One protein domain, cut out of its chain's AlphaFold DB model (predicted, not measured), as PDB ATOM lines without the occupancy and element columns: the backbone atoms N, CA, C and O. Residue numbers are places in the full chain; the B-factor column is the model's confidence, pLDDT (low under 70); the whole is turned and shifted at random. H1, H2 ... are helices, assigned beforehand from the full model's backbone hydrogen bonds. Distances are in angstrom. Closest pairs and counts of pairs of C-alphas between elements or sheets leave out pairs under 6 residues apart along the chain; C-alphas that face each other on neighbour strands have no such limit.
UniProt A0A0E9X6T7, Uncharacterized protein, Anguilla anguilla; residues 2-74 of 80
ATOM      1  N   PHE A   2     -44.163 -14.030  48.752       70.50
ATOM      2  CA  PHE A   2     -43.241 -15.131  49.057       70.50
ATOM      3  C   PHE A   2     -41.826 -14.626  49.311       70.50
ATOM      4  O   PHE A   2     -40.920 -14.862  48.520       70.50
ATOM      5  N   ASP A   3     -41.678 -13.850  50.382       67.75
ATOM      6  CA  ASP A   3     -40.380 -13.298  50.754       67.75
ATOM      7  C   ASP A   3     -39.511 -14.400  51.374       67.75
ATOM      8  O   ASP A   3     -40.022 -15.230  52.123       67.75
ATOM      9  N   GLY A   4     -38.228 -14.469  51.021       68.19
ATOM     10  CA  GLY A   4     -37.332 -15.551  51.460       68.19
ATOM     11  C   GLY A   4     -37.482 -16.897  50.729       68.19
ATOM     12  O   GLY A   4     -36.757 -17.834  51.035       68.19
ATOM     13  N   CYS A   5     -38.360 -17.008  49.724       71.69
ATOM     14  CA  CYS A   5     -38.343 -18.163  48.819       71.69
ATOM     15  C   CYS A   5     -37.065 -18.116  47.977       71.69
ATOM     16  O   CYS A   5     -36.846 -17.146  47.246       71.69
ATOM     17  N   ASN A   6     -36.223 -19.141  48.076       67.44
ATOM     18  CA  ASN A   6     -34.946 -19.177  47.380       67.44
ATOM     19  C   ASN A   6     -34.877 -20.418  46.501       67.44
ATOM     20  O   ASN A   6     -35.175 -21.529  46.930       67.44
ATOM     21  N   THR A   7     -34.507 -20.229  45.238       71.81
ATOM     22  CA  THR A   7     -34.383 -21.350  44.310       71.81
ATOM     23  C   THR A   7     -32.924 -21.672  44.086       71.81
ATOM     24  O   THR A   7     -32.153 -20.843  43.609       71.81
ATOM     25  N   LYS A   8     -32.572 -22.930  44.350       71.81
ATOM     26  CA  LYS A   8     -31.238 -23.492  44.127       71.81
ATOM     27  C   LYS A   8     -30.769 -23.328  42.667       71.81
ATOM     28  O   LYS A   8     -29.576 -23.200  42.417       71.81
ATOM     29  N   TRP A   9     -31.703 -23.298  41.704       74.75
ATOM     30  CA  TRP A   9     -31.439 -23.155  40.263       74.75
ATOM     31  C   TRP A   9     -32.243 -22.004  39.629       74.75
ATOM     32  O   TRP A   9     -33.205 -22.255  38.896       74.75
ATOM     33  N   PRO A  10     -31.845 -20.734  39.821       73.75
ATOM     34  CA  PRO A  10     -32.628 -19.574  39.379       73.75
ATOM     35  C   PRO A  10     -32.789 -19.475  37.853       73.75
ATOM     36  O   PRO A  10     -33.719 -18.838  37.372       73.75
ATOM     37  N   ARG A  11     -31.917 -20.126  37.065       72.75
ATOM     38  CA  ARG A  11     -32.066 -20.197  35.598       72.75
ATOM     39  C   ARG A  11     -33.130 -21.196  35.142       72.75
ATOM     40  O   ARG A  11     -33.684 -21.025  34.062       72.75
ATOM     41  N   VAL A  12     -33.381 -22.247  35.924       74.06
ATOM     42  CA  VAL A  12     -34.344 -23.303  35.569       74.06
ATOM     43  C   VAL A  12     -35.686 -23.030  36.227       74.06
ATOM     44  O   VAL A  12     -36.711 -23.135  35.565       74.06
ATOM     45  N   ILE A  13     -35.696 -22.624  37.494       77.75
ATOM     46  CA  ILE A  13     -36.911 -22.286  38.237       77.75
ATOM     47  C   ILE A  13     -36.710 -20.879  38.823       77.75
ATOM     48  O   ILE A  13     -36.347 -20.732  39.984       77.75
ATOM     49  N   PRO A  14     -36.849 -19.818  38.012       81.44
ATOM     50  CA  PRO A  14     -36.826 -18.458  38.533       81.44
ATOM     51  C   PRO A  14     -38.038 -18.202  39.429       81.44
ATOM     52  O   PRO A  14     -39.124 -18.731  39.187       81.44
ATOM     53  N   ILE A  15     -37.872 -17.320  40.413       81.75
ATOM     54  CA  ILE A  15     -38.991 -16.781  41.187       81.75
ATOM     55  C   ILE A  15     -39.850 -15.951  40.231       81.75
ATOM     56  O   ILE A  15     -39.362 -15.010  39.602       81.75
ATOM     57  N   LEU A  16     -41.122 -16.322  40.082       83.50
ATOM     58  CA  LEU A  16     -42.026 -15.619  39.183       83.50
ATOM     59  C   LEU A  16     -42.619 -14.381  39.852       83.50
ATOM     60  O   LEU A  16     -43.094 -14.432  40.986       83.50
ATOM     61  N   ASP A  17     -42.652 -13.284  39.099       85.31
ATOM     62  CA  ASP A  17     -43.359 -12.077  39.505       85.31
ATOM     63  C   ASP A  17     -44.888 -12.313  39.495       85.31
ATOM     64  O   ASP A  17     -45.430 -12.770  38.478       85.31
ATOM     65  N   PRO A  18     -45.613 -11.983  40.581       86.06
ATOM     66  CA  PRO A  18     -47.057 -12.200  40.666       86.06
ATOM     67  C   PRO A  18     -47.861 -11.495  39.565       86.06
ATOM     68  O   PRO A  18     -48.827 -12.064  39.057       86.06
ATOM     69  N   ASN A  19     -47.459 -10.287  39.152       88.06
ATOM     70  CA  ASN A  19     -48.165  -9.530  38.113       88.06
ATOM     71  C   ASN A  19     -47.951 -10.161  36.734       88.06
ATOM     72  O   ASN A  19     -48.862 -10.199  35.907       88.06
ATOM     73  N   TYR A  20     -46.746 -10.673  36.470       90.44
ATOM     74  CA  TYR A  20     -46.473 -11.456  35.266       90.44
ATOM     75  C   TYR A  20     -47.328 -12.729  35.206       90.44
ATOM     76  O   TYR A  20     -47.941 -12.996  34.169       90.44
ATOM     77  N   VAL A  21     -47.408 -13.482  36.307       91.56
ATOM     78  CA  VAL A  21     -48.207 -14.717  36.374       91.56
ATOM     79  C   VAL A  21     -49.690 -14.422  36.186       91.56
ATOM     80  O   VAL A  21     -50.330 -15.077  35.369       91.56
ATOM     81  N   ALA A  22     -50.223 -13.403  36.866       92.81
ATOM     82  CA  ALA A  22     -51.621 -13.006  36.732       92.81
ATOM     83  C   ALA A  22     -51.982 -12.671  35.276       92.81
ATOM     84  O   ALA A  22     -52.961 -13.199  34.753       92.81
ATOM     85  N   ARG A  23     -51.148 -11.878  34.586       94.12
ATOM     86  CA  ARG A  23     -51.337 -11.582  33.155       94.12
ATOM     87  C   ARG A  23     -51.331 -12.847  32.303       94.12
ATOM     88  O   ARG A  23     -52.224 -13.030  31.488       94.12
ATOM     89  N   LYS A  24     -50.371 -13.751  32.528       92.25
ATOM     90  CA  LYS A  24     -50.286 -15.009  31.774       92.25
ATOM     91  C   LYS A  24     -51.496 -15.915  31.977       92.25
ATOM     92  O   LYS A  24     -51.901 -16.575  31.027       92.25
ATOM     93  N   ILE A  25     -52.064 -15.939  33.179       93.00
ATOM     94  CA  ILE A  25     -53.292 -16.686  33.463       93.00
ATOM     95  C   ILE A  25     -54.468 -16.085  32.687       93.00
ATOM     96  O   ILE A  25     -55.189 -16.825  32.026       93.00
ATOM     97  N   VAL A  26     -54.638 -14.759  32.715       95.44
ATOM     98  CA  VAL A  26     -55.707 -14.081  31.958       95.44
ATOM     99  C   VAL A  26     -55.558 -14.333  30.455       95.44
ATOM    100  O   VAL A  26     -56.529 -14.725  29.812       95.44
ATOM    101  N   ASP A  27     -54.346 -14.204  29.908       95.38
ATOM    102  CA  ASP A  27     -54.058 -14.510  28.500       95.38
ATOM    103  C   ASP A  27     -54.419 -15.964  28.144       95.38
ATOM    104  O   ASP A  27     -55.007 -16.229  27.094       95.38
ATOM    105  N   ALA A  28     -54.080 -16.920  29.016       93.75
ATOM    106  CA  ALA A  28     -54.380 -18.337  28.814       93.75
ATOM    107  C   ALA A  28     -55.892 -18.607  28.805       93.75
ATOM    108  O   ALA A  28     -56.368 -19.380  27.974       93.75
ATOM    109  N   ILE A  29     -56.655 -17.929  29.667       94.38
ATOM    110  CA  ILE A  29     -58.121 -18.013  29.681       94.38
ATOM    111  C   ILE A  29     -58.697 -17.452  28.375       94.38
ATOM    112  O   ILE A  29     -59.505 -18.115  27.731       94.38
ATOM    113  N   LEU A  30     -58.242 -16.271  27.940       95.56
ATOM    114  CA  LEU A  30     -58.705 -15.635  26.699       95.56
ATOM    115  C   LEU A  30     -58.398 -16.470  25.448       95.56
ATOM    116  O   LEU A  30     -59.135 -16.417  24.466       95.56
ATOM    117  N   THR A  31     -57.319 -17.249  25.485       95.06
ATOM    118  CA  THR A  31     -56.893 -18.123  24.385       95.06
ATOM    119  C   THR A  31     -57.395 -19.564  24.519       95.06
ATOM    120  O   THR A  31     -57.002 -20.414  23.722       95.06
ATOM    121  N   ASN A  32     -58.276 -19.851  25.489       93.56
ATOM    122  CA  ASN A  32     -58.790 -21.193  25.793       93.56
ATOM    123  C   ASN A  32     -57.678 -22.251  25.969       93.56
ATOM    124  O   ASN A  32     -57.823 -23.406  25.563       93.56
ATOM    125  N   GLN A  33     -56.548 -21.874  26.576       90.56
ATOM    126  CA  GLN A  33     -55.489 -22.823  26.909       90.56
ATOM    127  C   GLN A  33     -55.892 -23.696  28.102       90.56
ATOM    128  O   GLN A  33     -56.053 -23.212  29.218       90.56
ATOM    129  N   VAL A  34     -55.987 -25.009  27.873       89.31
ATOM    130  CA  VAL A  34     -56.359 -26.003  28.902       89.31
ATOM    131  C   VAL A  34     -55.288 -26.139  29.992       89.31
ATOM    132  O   VAL A  34     -55.602 -26.357  31.163       89.31
ATOM    133  N   HIS A  35     -54.011 -25.996  29.629       87.38
ATOM    134  CA  HIS A  35     -52.892 -26.117  30.558       87.38
ATOM    135  C   HIS A  35     -51.888 -24.986  30.352       87.38
ATOM    136  O   HIS A  35     -51.331 -24.831  29.268       87.38
ATOM    137  N   LEU A  36     -51.618 -24.241  31.424       89.31
ATOM    138  CA  LEU A  36     -50.570 -23.229  31.483       89.31
ATOM    139  C   LEU A  36     -49.508 -23.674  32.493       89.31
ATOM    140  O   LEU A  36     -49.716 -23.589  33.701       89.31
ATOM    141  N   LEU A  37     -48.363 -24.145  31.999       87.75
ATOM    142  CA  LEU A  37     -47.207 -24.483  32.835       87.75
ATOM    143  C   LEU A  37     -46.219 -23.311  32.873       87.75
ATOM    144  O   LEU A  37     -45.838 -22.748  31.843       87.75
ATOM    145  N   LEU A  38     -45.796 -22.942  34.080       87.44
ATOM    146  CA  LEU A  38     -44.859 -21.855  34.349       87.44
ATOM    147  C   LEU A  38     -43.828 -22.316  35.393       87.44
ATOM    148  O   LEU A  38     -44.216 -23.019  36.325       87.44
ATOM    149  N   PRO A  39     -42.544 -21.912  35.284       86.56
ATOM    150  CA  PRO A  39     -41.906 -21.236  34.146       86.56
ATOM    151  C   PRO A  39     -41.798 -22.166  32.917       86.56
ATOM    152  O   PRO A  39     -42.093 -23.348  33.016       86.56
ATOM    153  N   ARG A  40     -41.404 -21.674  31.727       83.62
ATOM    154  CA  ARG A  40     -41.394 -22.494  30.482       83.62
ATOM    155  C   ARG A  40     -40.580 -23.795  30.591       83.62
ATOM    156  O   ARG A  40     -40.906 -24.779  29.937       83.62
ATOM    157  N   SER A  41     -39.552 -23.813  31.434       83.19
ATOM    158  CA  SER A  41     -38.783 -25.010  31.803       83.19
ATOM    159  C   SER A  41     -39.649 -26.136  32.379       83.19
ATOM    160  O   SER A  41     -39.321 -27.307  32.217       83.19
ATOM    161  N   MET A  42     -40.789 -25.809  32.988       84.50
ATOM    162  CA  MET A  42     -41.734 -26.774  33.540       84.50
ATOM    163  C   MET A  42     -42.335 -27.683  32.462       84.50
ATOM    164  O   MET A  42     -42.590 -28.850  32.738       84.50
ATOM    165  N   TYR A  43     -42.484 -27.209  31.216       86.56
ATOM    166  CA  TYR A  43     -42.873 -28.073  30.093       86.56
ATOM    167  C   TYR A  43     -41.803 -29.132  29.799       86.56
ATOM    168  O   TYR A  43     -42.137 -30.289  29.551       86.56
ATOM    169  N   PHE A  44     -40.522 -28.760  29.878       84.69
ATOM    170  CA  PHE A  44     -39.416 -29.702  29.704       84.69
ATOM    171  C   PHE A  44     -39.400 -30.740  30.829       84.69
ATOM    172  O   PHE A  44     -39.299 -31.931  30.558       84.69
ATOM    173  N   ILE A  45     -39.588 -30.308  32.081       81.94
ATOM    174  CA  ILE A  45     -39.667 -31.207  33.242       81.94
ATOM    175  C   ILE A  45     -40.876 -32.146  33.129       81.94
ATOM    176  O   ILE A  45     -40.750 -33.339  33.393       81.94
ATOM    177  N   ALA A  46     -42.037 -31.642  32.700       82.38
ATOM    178  CA  ALA A  46     -43.235 -32.452  32.493       82.38
ATOM    179  C   ALA A  46     -43.038 -33.501  31.384       82.38
ATOM    180  O   ALA A  46     -43.444 -34.651  31.551       82.38
ATOM    181  N   GLY A  47     -42.370 -33.141  30.284       85.19
ATOM    182  CA  GLY A  47     -41.981 -34.096  29.244       85.19
ATOM    183  C   GLY A  47     -40.992 -35.140  29.766       85.19
ATOM    184  O   GLY A  47     -41.202 -36.339  29.602       85.19
ATOM    185  N   LEU A  48     -39.963 -34.690  30.483       82.12
ATOM    186  CA  LEU A  48     -38.926 -35.541  31.056       82.12
ATOM    187  C   LEU A  48     -39.507 -36.542  32.074       82.12
ATOM    188  O   LEU A  48     -39.161 -37.722  32.054       82.12
ATOM    189  N   LYS A  49     -40.469 -36.113  32.901       77.00
ATOM    190  CA  LYS A  49     -41.181 -36.972  33.859       77.00
ATOM    191  C   LYS A  49     -41.929 -38.132  33.190       77.00
ATOM    192  O   LYS A  49     -42.038 -39.184  33.802       77.00
ATOM    193  N   ASN A  50     -42.434 -37.960  31.966       78.75
ATOM    194  CA  ASN A  50     -43.124 -39.038  31.246       78.75
ATOM    195  C   ASN A  50     -42.162 -40.113  30.713       78.75
ATOM    196  O   ASN A  50     -42.586 -41.236  30.462       78.75
ATOM    197  N   ILE A  51     -40.879 -39.781  30.547       83.44
ATOM    198  CA  ILE A  51     -39.856 -40.694  30.018       83.44
ATOM    199  C   ILE A  51     -39.120 -41.409  31.159       83.44
ATOM    200  O   ILE A  51     -38.715 -42.562  31.014       83.44
ATOM    201  N   LEU A  52     -38.929 -40.737  32.299       77.62
ATOM    202  CA  LEU A  52     -38.152 -41.280  33.409       77.62
ATOM    203  C   LEU A  52     -38.984 -42.114  34.398       77.62
ATOM    204  O   LEU A  52     -40.103 -41.741  34.751       77.62
ATOM    205  N   PRO A  53     -38.406 -43.198  34.949       80.75
ATOM    206  CA  PRO A  53     -39.010 -43.928  36.054       80.75
ATOM    207  C   PRO A  53     -39.126 -43.036  37.297       80.75
ATOM    208  O   PRO A  53     -38.241 -42.233  37.603       80.75
ATOM    209  N   THR A  54     -40.207 -43.221  38.054       78.69
ATOM    210  CA  THR A  54     -40.594 -42.392  39.213       78.69
ATOM    211  C   THR A  54     -39.467 -42.160  40.218       78.69
ATOM    212  O   THR A  54     -39.325 -41.051  40.724       78.69
ATOM    213  N   LYS A  55     -38.614 -43.165  40.456       80.06
ATOM    214  CA  LYS A  55     -37.453 -43.056  41.356       80.06
ATOM    215  C   LYS A  55     -36.465 -41.968  40.924       80.06
ATOM    216  O   LYS A  55     -36.011 -41.197  41.762       80.06
ATOM    217  N   LEU A  56     -36.167 -41.870  39.628       79.38
ATOM    218  CA  LEU A  56     -35.271 -40.835  39.101       79.38
ATOM    219  C   LEU A  56     -35.935 -39.457  39.119       79.38
ATOM    220  O   LEU A  56     -35.265 -38.464  39.379       79.38
ATOM    221  N   GLY A  57     -37.255 -39.395  38.920       79.75
ATOM    222  CA  GLY A  57     -38.017 -38.154  39.061       79.75
ATOM    223  C   GLY A  57     -37.940 -37.560  40.473       79.75
ATOM    224  O   GLY A  57     -37.784 -36.351  40.612       79.75
ATOM    225  N   VAL A  58     -37.990 -38.401  41.512       80.31
ATOM    226  CA  VAL A  58     -37.854 -37.956  42.912       80.31
ATOM    227  C   VAL A  58     -36.451 -37.411  43.182       80.31
ATOM    228  O   VAL A  58     -36.326 -36.312  43.714       80.31
ATOM    229  N   VAL A  59     -35.405 -38.121  42.745       82.00
ATOM    230  CA  VAL A  59     -34.009 -37.671  42.902       82.00
ATOM    231  C   VAL A  59     -33.751 -36.370  42.138       82.00
ATOM    232  O   VAL A  59     -33.085 -35.477  42.650       82.00
ATOM    233  N   LEU A  60     -34.304 -36.221  40.931       77.62
ATOM    234  CA  LEU A  60     -34.210 -34.977  40.163       77.62
ATOM    235  C   LEU A  60     -34.955 -33.822  40.837       77.62
ATOM    236  O   LEU A  60     -34.457 -32.701  40.824       77.62
ATOM    237  N   GLY A  61     -36.125 -34.077  41.427       75.62
ATOM    238  CA  GLY A  61     -36.865 -33.073  42.194       75.62
ATOM    239  C   GLY A  61     -36.068 -32.569  43.396       75.62
ATOM    240  O   GLY A  61     -35.992 -31.361  43.624       75.62
ATOM    241  N   ASP A  62     -35.410 -33.487  44.101       78.56
ATOM    242  CA  ASP A  62     -34.535 -33.167  45.227       78.56
ATOM    243  C   ASP A  62     -33.276 -32.405  44.776       78.56
ATOM    244  O   ASP A  62     -32.921 -31.361  45.327       78.56
ATOM    245  N   TYR A  63     -32.670 -32.830  43.663       77.44
ATOM    246  CA  TYR A  63     -31.525 -32.153  43.050       77.44
ATOM    247  C   TYR A  63     -31.847 -30.724  42.585       77.44
ATOM    248  O   TYR A  63     -31.061 -29.798  42.799       77.44
ATOM    249  N   LEU A  64     -33.022 -30.524  41.985       73.12
ATOM    250  CA  LEU A  64     -33.524 -29.206  41.583       73.12
ATOM    251  C   LEU A  64     -33.923 -28.338  42.787       73.12
ATOM    252  O   LEU A  64     -34.183 -27.146  42.621       73.12
ATOM    253  N   GLY A  65     -33.932 -28.907  43.996       71.94
ATOM    254  CA  GLY A  65     -34.277 -28.211  45.226       71.94
ATOM    255  C   GLY A  65     -35.766 -27.914  45.342       71.94
ATOM    256  O   GLY A  65     -36.123 -27.002  46.078       71.94
ATOM    257  N   ALA A  66     -36.629 -28.662  44.643       70.50
ATOM    258  CA  ALA A  66     -38.078 -28.451  44.660       70.50
ATOM    259  C   ALA A  66     -38.671 -28.552  46.077       70.50
ATOM    260  O   ALA A  66     -39.654 -27.879  46.376       70.50
ATOM    261  N   PHE A  67     -38.053 -29.358  46.945       69.00
ATOM    262  CA  PHE A  67     -38.474 -29.543  48.335       69.00
ATOM    263  C   PHE A  67     -37.939 -28.472  49.296       69.00
ATOM    264  O   PHE A  67     -38.511 -28.301  50.362       69.00
ATOM    265  N   HIS A  68     -36.905 -27.724  48.901       72.81
ATOM    266  CA  HIS A  68     -36.211 -26.743  49.748       72.81
ATOM    267  C   HIS A  68     -36.552 -25.282  49.405       72.81
ATOM    268  O   HIS A  68     -35.984 -24.354  49.973       72.81
ATOM    269  N   LEU A  69     -37.472 -25.043  48.462       72.25
ATOM    270  CA  LEU A  69     -37.791 -23.689  47.982       72.25
ATOM    271  C   LEU A  69     -38.356 -22.772  49.078       72.25
ATOM    272  O   LEU A  69     -38.253 -21.551  48.976       72.25
ATOM    273  N   MET A  70     -38.975 -23.355  50.106       74.62
ATOM    274  CA  MET A  70     -39.675 -22.635  51.172       74.62
ATOM    275  C   MET A  70     -38.955 -22.664  52.525       74.62
ATOM    276  O   MET A  70     -39.521 -22.163  53.492       74.62
ATOM    277  N   ASP A  71     -37.730 -23.189  52.605       78.12
ATOM    278  CA  ASP A  71     -37.014 -23.339  53.883       78.12
ATOM    279  C   ASP A  71     -36.792 -21.993  54.595       78.12
ATOM    280  O   ASP A  71     -36.939 -21.898  55.810       78.12
ATOM    281  N   ASP A  72     -36.526 -20.933  53.825       74.00
ATOM    282  CA  ASP A  72     -36.286 -19.574  54.324       74.00
ATOM    283  C   ASP A  72     -37.501 -18.639  54.161       74.00
ATOM    284  O   ASP A  72     -37.371 -17.415  54.269       74.00
ATOM    285  N   PHE A  73     -38.697 -19.176  53.881       78.25
ATOM    286  CA  PHE A  73     -39.889 -18.355  53.650       78.25
ATOM    287  C   PHE A  73     -40.234 -17.519  54.892       78.25
ATOM    288  O   PHE A  73     -40.644 -18.021  55.941       78.25
ATOM    289  N   LYS A  74     -40.132 -16.199  54.742       71.31
ATOM    290  CA  LYS A  74     -40.559 -15.214  55.729       71.31
ATOM    291  C   LYS A  74     -42.005 -14.849  55.424       71.31
ATOM    292  O   LYS A  74     -42.313 -14.136  54.468       71.31
TER     293      LYS A  74
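Overview. This is residues 2 to 74 of the 80 residues of an uncharacterized protein of Anguilla anguilla (UniProt A0A0E9X6T7). The model is a flat, loose, open frame: H1 stands by itself at one side, while H2 and H3 make a narrow V at the other, with residues 50 to 56 sticking out at its tip. Stretches without named elements make up the rest, and the two printed ends come back near each other. There are 73 printed residues with three named helices, H1, H2 and H3 in that order, and no named strand; the class is all helix, though just 34 residues, under half, are in named elements. The whole is loose, with a radius of gyration of the C-alphas of 14.1 A and spans of 37, 35 and 16 A.

Along the chain. Start at C-alpha 2, at (-43.241, -15.131, 49.057), and go through residues 2 to 17, which hold no named element. Find C-alpha 18 at (-47.057, -12.200, 40.666); from there H1 runs over residues 18 to 30, 18.5 A long. H2 is residues 41 to 51, 15.8 A. H3 is residues 54 to 63, 14.2 A, and ends at C-alpha 63, at (-31.525, -32.153, 43.050).

Arrangement. Look first at H1, which is apart from H2 and from H3. H2 and H3 are close but not clearly touching; their closest C-alphas, of Lys 49 and Gly 57, are 6.2 A apart. They run opposite ways at a shallow tilt of 30 degrees. Every O i to N i+4 pair is within hydrogen-bond range in H1 and H3, and 6 of 7 are in H2.

Size, cuts and confidence. The two C-alphas farthest apart, of Leu 30 and Lys 55, are 37.7 A apart, while those of Phe 2 and Lys 74 are 7.2 A apart. The printed part has no cut. The link from H1 to H2 is short and that from H2 to H3 tight. Mean pLDDT of the printed part is 81.5; look for values under 70 at residues 3 to 4, 6 and 67.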